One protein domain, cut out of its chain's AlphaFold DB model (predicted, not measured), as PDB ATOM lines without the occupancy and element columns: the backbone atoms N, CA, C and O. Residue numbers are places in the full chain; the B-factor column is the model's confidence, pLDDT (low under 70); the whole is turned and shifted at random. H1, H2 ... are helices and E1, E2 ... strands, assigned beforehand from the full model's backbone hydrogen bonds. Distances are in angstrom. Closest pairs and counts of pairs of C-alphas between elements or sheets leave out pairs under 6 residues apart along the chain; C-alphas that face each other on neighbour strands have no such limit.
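What this domain is: This is residues 3 to 59 of the 60 residues of an uncharacterized protein of Actinobacteria bacterium (UniProt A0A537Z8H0). A strongly twisted sheet of four antiparallel strands has the short helix H1 over one face and no named helix over the other. The hairpin turn between E1 and E2 reaches beyond one end of the sheet, and at the opposite end residues 46 to 51, in the link from E3 to E4, stick out as a free loop. The printed part has 57 residues with four named strands and one named helix, in the chain order E1, E2, H1, E3, E4, and the sheet's order is E3, E1, E2, E4. The class is mostly strand. The whole is compact, with a radius of gyration of the C-alphas of 11.5 A, and its outline is only just elongated, spanning 38 by 19 by 17 A.

How they stand to each other: In the sheet, E1, residues 3 to 8, and E2, residues 16 to 21, are inner strands and form a hairpin, antiparallel at 143 degrees, with N 6 and O 17 2.7 A apart, within hydrogen-bond range. The edge strand E3, residues 37 to 44, is antiparallel to E1 at 167 degrees, with N 5 and O 41 2.8 A apart. E3 bends by 71 degrees at residue 40. The other edge strand, E4, residues 55 to 59, is antiparallel to E2 at 161 degrees, with N 18 and O 57 2.8 A apart. E3 and E4 are apart. H1, residues 23 to 27, is on the sheet at a height of 8.4 A and lies only just over E2, with 3 of its 5 C-alphas falling on that strand and 2 on E1. The closest C-alphas of E2 and H1 are those of Ala 19 and Leu 26, 6.9 A apart. In H1 every O i to N i+4 pair is within hydrogen-bond range. E2, H1 and E3 form a split strand-helix-strand unit, two strands running the same way with E1 between them in the sheet, and its crossover is right-handed.

Where its parts are: E1 begins at C-alpha 3, (-4.268, 17.948, 19.285), and is 16.3 A long, as is E2. H1 begins at C-alpha 23, (-0.011, 26.144, 20.056), and is 6.2 A long. E3, the longest strand by residues, measures 18.5 A. E4 measures 12.3 A and ends at C-alpha 59, (-6.750, 13.004, 7.427).

The domain as a whole: The two C-alphas farthest apart are those of Asp 12 and Asp 49, at 38.2 A. The printed part has no cut. The link from E2 to H1 is tight, those from E1 to E2, H1 to E3 and E3 to E4 are short, and no link is long. The mean pLDDT of the printed part is 82.6, and residues 46 to 54 are under 70.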
ATOM      1  N   ARG A   3      -3.871  18.567  20.549       89.94
ATOM      2  CA  ARG A   3      -4.268  17.948  19.285       89.94
ATOM      3  C   ARG A   3      -5.137  18.955  18.556       89.94
ATOM      4  O   ARG A   3      -6.146  19.377  19.116       89.94
ATOM      5  N   ALA A   4      -4.769  19.320  17.339       91.31
ATOM      6  CA  ALA A   4      -5.581  20.181  16.499       91.31
ATOM      7  C   ALA A   4      -5.966  19.479  15.199       91.31
ATOM      8  O   ALA A   4      -5.138  18.841  14.549       91.31
ATOM      9  N   LEU A   5      -7.233  19.627  14.825       91.81
ATOM     10  CA  LEU A   5      -7.695  19.389  13.471       91.81
ATOM     11  C   LEU A   5      -7.558  20.700  12.704       91.81
ATOM     12  O   LEU A   5      -8.103  21.730  13.096       91.81
ATOM     13  N   LEU A   6      -6.819  20.638  11.615       91.81
ATOM     14  CA  LEU A   6      -6.450  21.743  10.760       91.81
ATOM     15  C   LEU A   6      -7.063  21.537   9.375       91.81
ATOM     16  O   LEU A   6      -7.229  20.404   8.925       91.81
ATOM     17  N   ILE A   7      -7.364  22.619   8.673       91.19
ATOM     18  CA  ILE A   7      -7.782  22.593   7.272       91.19
ATOM     19  C   ILE A   7      -6.972  23.597   6.471       91.19
ATOM     20  O   ILE A   7      -6.632  24.673   6.957       91.19
ATOM     21  N   CYS A   8      -6.656  23.257   5.232       92.38
ATOM     22  CA  CYS A   8      -6.100  24.229   4.311       92.38
ATOM     23  C   CYS A   8      -7.129  25.334   4.027       92.38
ATOM     24  O   CYS A   8      -8.221  25.040   3.546       92.38
ATOM     25  N   GLY A   9      -6.764  26.597   4.272       84.50
ATOM     26  CA  GLY A   9      -7.631  27.753   3.989       84.50
ATOM     27  C   GLY A   9      -7.875  28.019   2.496       84.50
ATOM     28  O   GLY A   9      -8.670  28.879   2.121       84.50
ATOM     29  N   ASP A  10      -7.191  27.282   1.619       86.69
ATOM     30  CA  ASP A  10      -7.445  27.288   0.182       86.69
ATOM     31  C   ASP A  10      -8.630  26.376  -0.174       86.69
ATOM     32  O   ASP A  10      -8.619  25.182   0.135       86.69
ATOM     33  N   GLY A  11      -9.642  26.940  -0.838       79.94
ATOM     34  CA  GLY A  11     -10.877  26.238  -1.198       79.94
ATOM     35  C   GLY A  11     -10.744  25.206  -2.323       79.94
ATOM     36  O   GLY A  11     -11.640  24.375  -2.464       79.94
ATOM     37  N   ASP A  12      -9.661  25.232  -3.107       84.56
ATOM     38  CA  ASP A  12      -9.355  24.206  -4.111       84.56
ATOM     39  C   ASP A  12      -8.636  23.005  -3.475       84.56
ATOM     40  O   ASP A  12      -8.873  21.863  -3.872       84.56
ATOM     41  N   CYS A  13      -7.779  23.240  -2.476       87.62
ATOM     42  CA  CYS A  13      -7.128  22.167  -1.723       87.62
ATOM     43  C   CYS A  13      -8.098  21.524  -0.722       87.62
ATOM     44  O   CYS A  13      -8.328  20.318  -0.789       87.62
ATOM     45  N   ALA A  14      -8.667  22.323   0.188       84.88
ATOM     46  CA  ALA A  14      -9.617  21.907   1.227       84.88
ATOM     47  C   ALA A  14      -9.215  20.638   2.018       84.88
ATOM     48  O   ALA A  14     -10.070  19.949   2.576       84.88
ATOM     49  N   GLU A  15      -7.920  20.315   2.069       89.12
ATOM     50  CA  GLU A  15      -7.422  19.127   2.756       89.12
ATOM     51  C   GLU A  15      -7.352  19.354   4.261       89.12
ATOM     52  O   GLU A  15      -6.973  20.432   4.731       89.12
ATOM     53  N   THR A  16      -7.698  18.314   5.013       90.69
ATOM     54  CA  THR A  16      -7.658  18.314   6.470       90.69
ATOM     55  C   THR A  16      -6.430  17.582   6.988       90.69
ATOM     56  O   THR A  16      -5.980  16.560   6.461       90.69
ATOM     57  N   PHE A  17      -5.879  18.118   8.065       90.00
ATOM     58  CA  PHE A  17      -4.691  17.612   8.720       90.00
ATOM     59  C   PHE A  17      -4.964  17.486  10.208       90.00
ATOM     60  O   PHE A  17      -5.654  18.302  10.806       90.00
ATOM     61  N   GLU A  18      -4.414  16.459  10.816       90.25
ATOM     62  CA  GLU A  18      -4.373  16.289  12.251       90.25
ATOM     63  C   GLU A  18      -2.947  16.553  12.701       90.25
ATOM     64  O   GLU A  18      -2.001  15.985  12.150       90.25
ATOM     65  N   ALA A  19      -2.790  17.443  13.674       89.62
ATOM     66  CA  ALA A  19      -1.491  17.805  14.193       89.62
ATOM     67  C   ALA A  19      -1.444  17.747  15.713       89.62
ATOM     68  O   ALA A  19      -2.424  18.033  16.406       89.62
ATOM     69  N   TYR A  20      -0.266  17.411  16.225       89.62
ATOM     70  CA  TYR A  20       0.022  17.367  17.650       89.62
ATOM     71  C   TYR A  20       1.210  18.267  17.962       89.62
ATOM     72  O   TYR A  20       2.227  18.197  17.276       89.62
ATOM     73  N   GLY A  21       1.102  19.102  18.995       86.88
ATOM     74  CA  GLY A  21       2.193  19.998  19.377       86.88
ATOM     75  C   GLY A  21       1.800  21.066  20.390       86.88
ATOM     76  O   GLY A  21       0.768  20.981  21.063       86.88
ATOM     77  N   SER A  22       2.659  22.067  20.535       88.25
ATOM     78  CA  SER A  22       2.329  23.337  21.186       88.25
ATOM     79  C   SER A  22       1.497  24.230  20.263       88.25
ATOM     80  O   SER A  22       1.451  24.020  19.055       88.25
ATOM     81  N   LEU A  23       0.827  25.233  20.833       86.50
ATOM     82  CA  LEU A  23      -0.011  26.144  20.056       86.50
ATOM     83  C   LEU A  23       0.820  26.916  19.011       86.50
ATOM     84  O   LEU A  23       0.435  26.948  17.850       86.50
ATOM     85  N   ASP A  24       2.010  27.399  19.388       87.69
ATOM     86  CA  ASP A  24       2.952  28.063  18.476       87.69
ATOM     87  C   ASP A  24       3.394  27.167  17.301       87.69
ATOM     88  O   ASP A  24       3.506  27.632  16.167       87.69
ATOM     89  N   GLU A  25       3.644  25.874  17.541       87.94
ATOM     90  CA  GLU A  25       3.998  24.924  16.473       87.94
ATOM     91  C   GLU A  25       2.821  24.669  15.529       87.94
ATOM     92  O   GLU A  25       3.013  24.566  14.317       87.94
ATOM     93  N   LEU A  26       1.608  24.581  16.080       86.31
ATOM     94  CA  LEU A  26       0.386  24.394  15.306       86.31
ATOM     95  C   LEU A  26       0.076  25.617  14.433       86.31
ATOM     96  O   LEU A  26      -0.331  25.456  13.288       86.31
ATOM     97  N   GLU A  27       0.306  26.828  14.938       85.56
ATOM     98  CA  GLU A  27       0.123  28.077  14.187       85.56
ATOM     99  C   GLU A  27       1.209  28.303  13.121       85.56
ATOM    100  O   GLU A  27       0.980  29.007  12.136       85.56
ATOM    101  N   ALA A  28       2.385  27.692  13.279       88.81
ATOM    102  CA  ALA A  28       3.465  27.747  12.295       88.81
ATOM    103  C   ALA A  28       3.272  26.778  11.109       88.81
ATOM    104  O   ALA A  28       4.067  26.798  10.164       88.81
ATOM    105  N   LEU A  29       2.249  25.920  11.149       86.94
ATOM    106  CA  LEU A  29       1.992  24.925  10.116       86.94
ATOM    107  C   LEU A  29       1.445  25.532   8.819       86.94
ATOM    108  O   LEU A  29       0.537  26.364   8.803       86.94
ATOM    109  N   ALA A  30       1.952  25.013   7.704       88.31
ATOM    110  CA  ALA A  30       1.478  25.325   6.366       88.31
ATOM    111  C   ALA A  30       1.170  24.036   5.599       88.31
ATOM    112  O   ALA A  30       1.827  23.009   5.782       88.31
ATOM    113  N   CYS A  31       0.167  24.103   4.730       87.25
ATOM    114  CA  CYS A  31      -0.153  23.047   3.783       87.25
ATOM    115  C   CYS A  31       0.947  22.941   2.712       87.25
ATOM    116  O   CYS A  31       1.631  23.921   2.408       87.25
ATOM    117  N   ASP A  32       1.059  21.782   2.059       84.94
ATOM    118  CA  ASP A  32       1.965  21.569   0.918       84.94
ATOM    119  C   ASP A  32       1.715  22.553  -0.243       84.94
ATOM    120  O   ASP A  32       2.620  22.834  -1.030       84.94
ATOM    121  N   CYS A  33       0.501  23.104  -0.359       85.69
ATOM    122  CA  CYS A  33       0.179  24.137  -1.347       85.69
ATOM    123  C   CYS A  33       0.748  25.529  -0.998       85.69
ATOM    124  O   CYS A  33       0.651  26.448  -1.809       85.69
ATOM    125  N   GLY A  34       1.358  25.694   0.181       84.62
ATOM    126  CA  GLY A  34       1.919  26.955   0.672       84.62
ATOM    127  C   GLY A  34       0.921  27.851   1.409       84.62
ATOM    128  O   GLY A  34       1.285  28.951   1.824       84.62
ATOM    129  N   CYS A  35      -0.323  27.403   1.585       89.38
ATOM    130  CA  CYS A  35      -1.335  28.113   2.360       89.38
ATOM    131  C   CYS A  35      -1.216  27.807   3.855       89.38
ATOM    132  O   CYS A  35      -0.782  26.725   4.253       89.38
ATOM    133  N   VAL A  36      -1.636  28.764   4.682       88.56
ATOM    134  CA  VAL A  36      -1.707  28.585   6.138       88.56
ATOM    135  C   VAL A  36      -2.806  27.577   6.470       88.56
ATOM    136  O   VAL A  36      -3.863  27.567   5.832       88.56
ATOM    137  N   LEU A  37      -2.535  26.717   7.451       90.31
ATOM    138  CA  LEU A  37      -3.530  25.805   7.994       90.31
ATOM    139  C   LEU A  37      -4.382  26.518   9.051       90.31
ATOM    140  O   LEU A  37      -3.864  27.101   9.999       90.31
ATOM    141  N   GLU A  38      -5.698  26.461   8.892       90.50
ATOM    142  CA  GLU A  38      -6.667  27.004   9.839       90.50
ATOM    143  C   GLU A  38      -7.086  25.935  10.849       90.50
ATOM    144  O   GLU A  38      -7.362  24.795  10.478       90.50
ATOM    145  N   VAL A  39      -7.173  26.297  12.130       89.94
ATOM    146  CA  VAL A  39      -7.627  25.390  13.195       89.94
ATOM    147  C   VAL A  39      -9.147  25.250  13.147       89.94
ATOM    148  O   VAL A  39      -9.875  26.201  13.426       89.94
ATOM    149  N   LEU A  40      -9.625  24.045  12.837       90.25
ATOM    150  CA  LEU A  40     -11.038  23.671  12.930       90.25
ATOM    151  C   LEU A  40     -11.432  23.265  14.349       90.25
ATOM    152  O   LEU A  40     -12.497  23.638  14.832       90.25
ATOM    153  N   GLU A  41     -10.583  22.482  15.011       89.94
ATOM    154  CA  GLU A  41     -10.827  21.979  16.361       89.94
ATOM    155  C   GLU A  41      -9.498  21.867  17.102       89.94
ATOM    156  O   GLU A  41      -8.501  21.456  16.514       89.94
ATOM    157  N   ILE A  42      -9.472  22.211  18.388       90.06
ATOM    158  CA  ILE A  42      -8.303  22.021  19.249       90.06
ATOM    159  C   ILE A  42      -8.734  21.365  20.558       90.06
ATOM    160  O   ILE A  42      -9.752  21.723  21.144       90.06
ATOM    161  N   SER A  43      -7.968  20.372  20.996       89.75
ATOM    162  CA  SER A  43      -8.185  19.629  22.234       89.75
ATOM    163  C   SER A  43      -6.910  19.624  23.067       89.75
ATOM    164  O   SER A  43      -5.834  19.267  22.579       89.75
ATOM    165  N   GLU A  44      -7.040  20.005  24.333       88.44
ATOM    166  CA  GLU A  44      -5.974  19.902  25.327       88.44
ATOM    167  C   GLU A  44      -5.801  18.444  25.762       88.44
ATOM    168  O   GLU A  44      -6.763  17.777  26.137       88.44
ATOM    169  N   LEU A  45      -4.570  17.939  25.693       81.75
ATOM    170  CA  LEU A  45      -4.206  16.606  26.166       81.75
ATOM    171  C   LEU A  45      -3.450  16.738  27.493       81.75
ATOM    172  O   LEU A  45      -2.342  17.290  27.522       81.75
ATOM    173  N   GLU A  46      -4.065  16.233  28.566       68.00
ATOM    174  CA  GLU A  46      -3.552  16.289  29.945       68.00
ATOM    175  C   GLU A  46      -2.523  15.177  30.253       68.00
ATOM    176  O   GLU A  46      -1.670  15.368  31.116       68.00
ATOM    177  N   ASP A  47      -2.499  14.080  29.482       58.56
ATOM    178  CA  ASP A  47      -1.627  12.914  29.709       58.56
ATOM    179  C   ASP A  47      -0.865  12.506  28.431       58.56
ATOM    180  O   ASP A  47      -1.331  11.693  27.632       58.56
ATOM    181  N   VAL A  48       0.334  13.054  28.219       58.25
ATOM    182  CA  VAL A  48       1.251  12.636  27.135       58.25
ATOM    183  C   VAL A  48       2.512  11.999  27.715       58.25
ATOM    184  O   VAL A  48       3.609  12.535  27.614       58.25
ATOM    185  N   ASP A  49       2.357  10.832  28.340       56.53
ATOM    186  CA  ASP A  49       3.449  10.142  29.044       56.53
ATOM    187  C   ASP A  49       4.295   9.206  28.150       56.53
ATOM    188  O   ASP A  49       4.992   8.341  28.666       56.53
ATOM    189  N   THR A  50       4.271   9.277  26.807       52.81
ATOM    190  CA  THR A  50       5.095   8.313  26.026       52.81
ATOM    191  C   THR A  50       5.806   8.795  24.765       52.81
ATOM    192  O   THR A  50       6.885   8.270  24.536       52.81
ATOM    193  N   MET A  51       5.377   9.791  23.982       51.56
ATOM    194  CA  MET A  51       6.240  10.348  22.915       51.56
ATOM    195  C   MET A  51       5.876  11.807  22.618       51.56
ATOM    196  O   MET A  51       4.974  12.077  21.833       51.56
ATOM    197  N   CYS A  52       6.571  12.756  23.250       53.62
ATOM    198  CA  CYS A  52       6.486  14.172  22.890       53.62
ATOM    199  C   CYS A  52       7.169  14.391  21.533       53.62
ATOM    200  O   CYS A  52       8.391  14.524  21.465       53.62
ATOM    201  N   GLY A  53       6.382  14.398  20.463       59.12
ATOM    202  CA  GLY A  53       6.815  14.750  19.118       59.12
ATOM    203  C   GLY A  53       5.752  15.596  18.431       59.12
ATOM    204  O   GLY A  53       4.560  15.421  18.678       59.12
ATOM    205  N   PHE A  54       6.203  16.519  17.588       64.00
ATOM    206  CA  PHE A  54       5.344  17.201  16.635       64.00
ATOM    207  C   PHE A  54       5.058  16.254  15.470       64.00
ATOM    208  O   PHE A  54       5.993  15.768  14.828       64.00
ATOM    209  N   GLU A  55       3.784  15.976  15.208       77.25
ATOM    210  CA  GLU A  55       3.363  15.125  14.096       77.25
ATOM    211  C   GLU A  55       2.247  15.818  13.324       77.25
ATOM    212  O   GLU A  55       1.333  16.366  13.933       77.25
ATOM    213  N   LEU A  56       2.345  15.794  11.994       79.00
ATOM    214  CA  LEU A  56       1.321  16.255  11.063       79.00
ATOM    215  C   LEU A  56       0.899  15.058  10.211       79.00
ATOM    216  O   LEU A  56       1.675  14.569   9.386       79.00
ATOM    217  N   ALA A  57      -0.328  14.594  10.398       81.94
ATOM    218  CA  ALA A  57      -0.920  13.503   9.646       81.94
ATOM    219  C   ALA A  57      -2.053  14.034   8.763       81.94
ATOM    220  O   ALA A  57      -2.930  14.765   9.212       81.94
ATOM    221  N   ARG A  58      -2.058  13.665   7.482       80.06
ATOM    222  CA  ARG A  58      -3.146  14.023   6.561       80.06
ATOM    223  C   ARG A  58      -4.358  13.138   6.861       80.06
ATOM    224  O   ARG A  58      -4.236  11.911   6.811       80.06
ATOM    225  N   VAL A  59      -5.505  13.740   7.170       74.69
ATOM    226  CA  VAL A  59      -6.750  13.004   7.427       74.69
ATOM    227  C   VAL A  59      -7.394  12.728   6.072       74.69
ATOM    228  O   VAL A  59      -7.678  13.651   5.316       74.69
TER     229      VAL A  59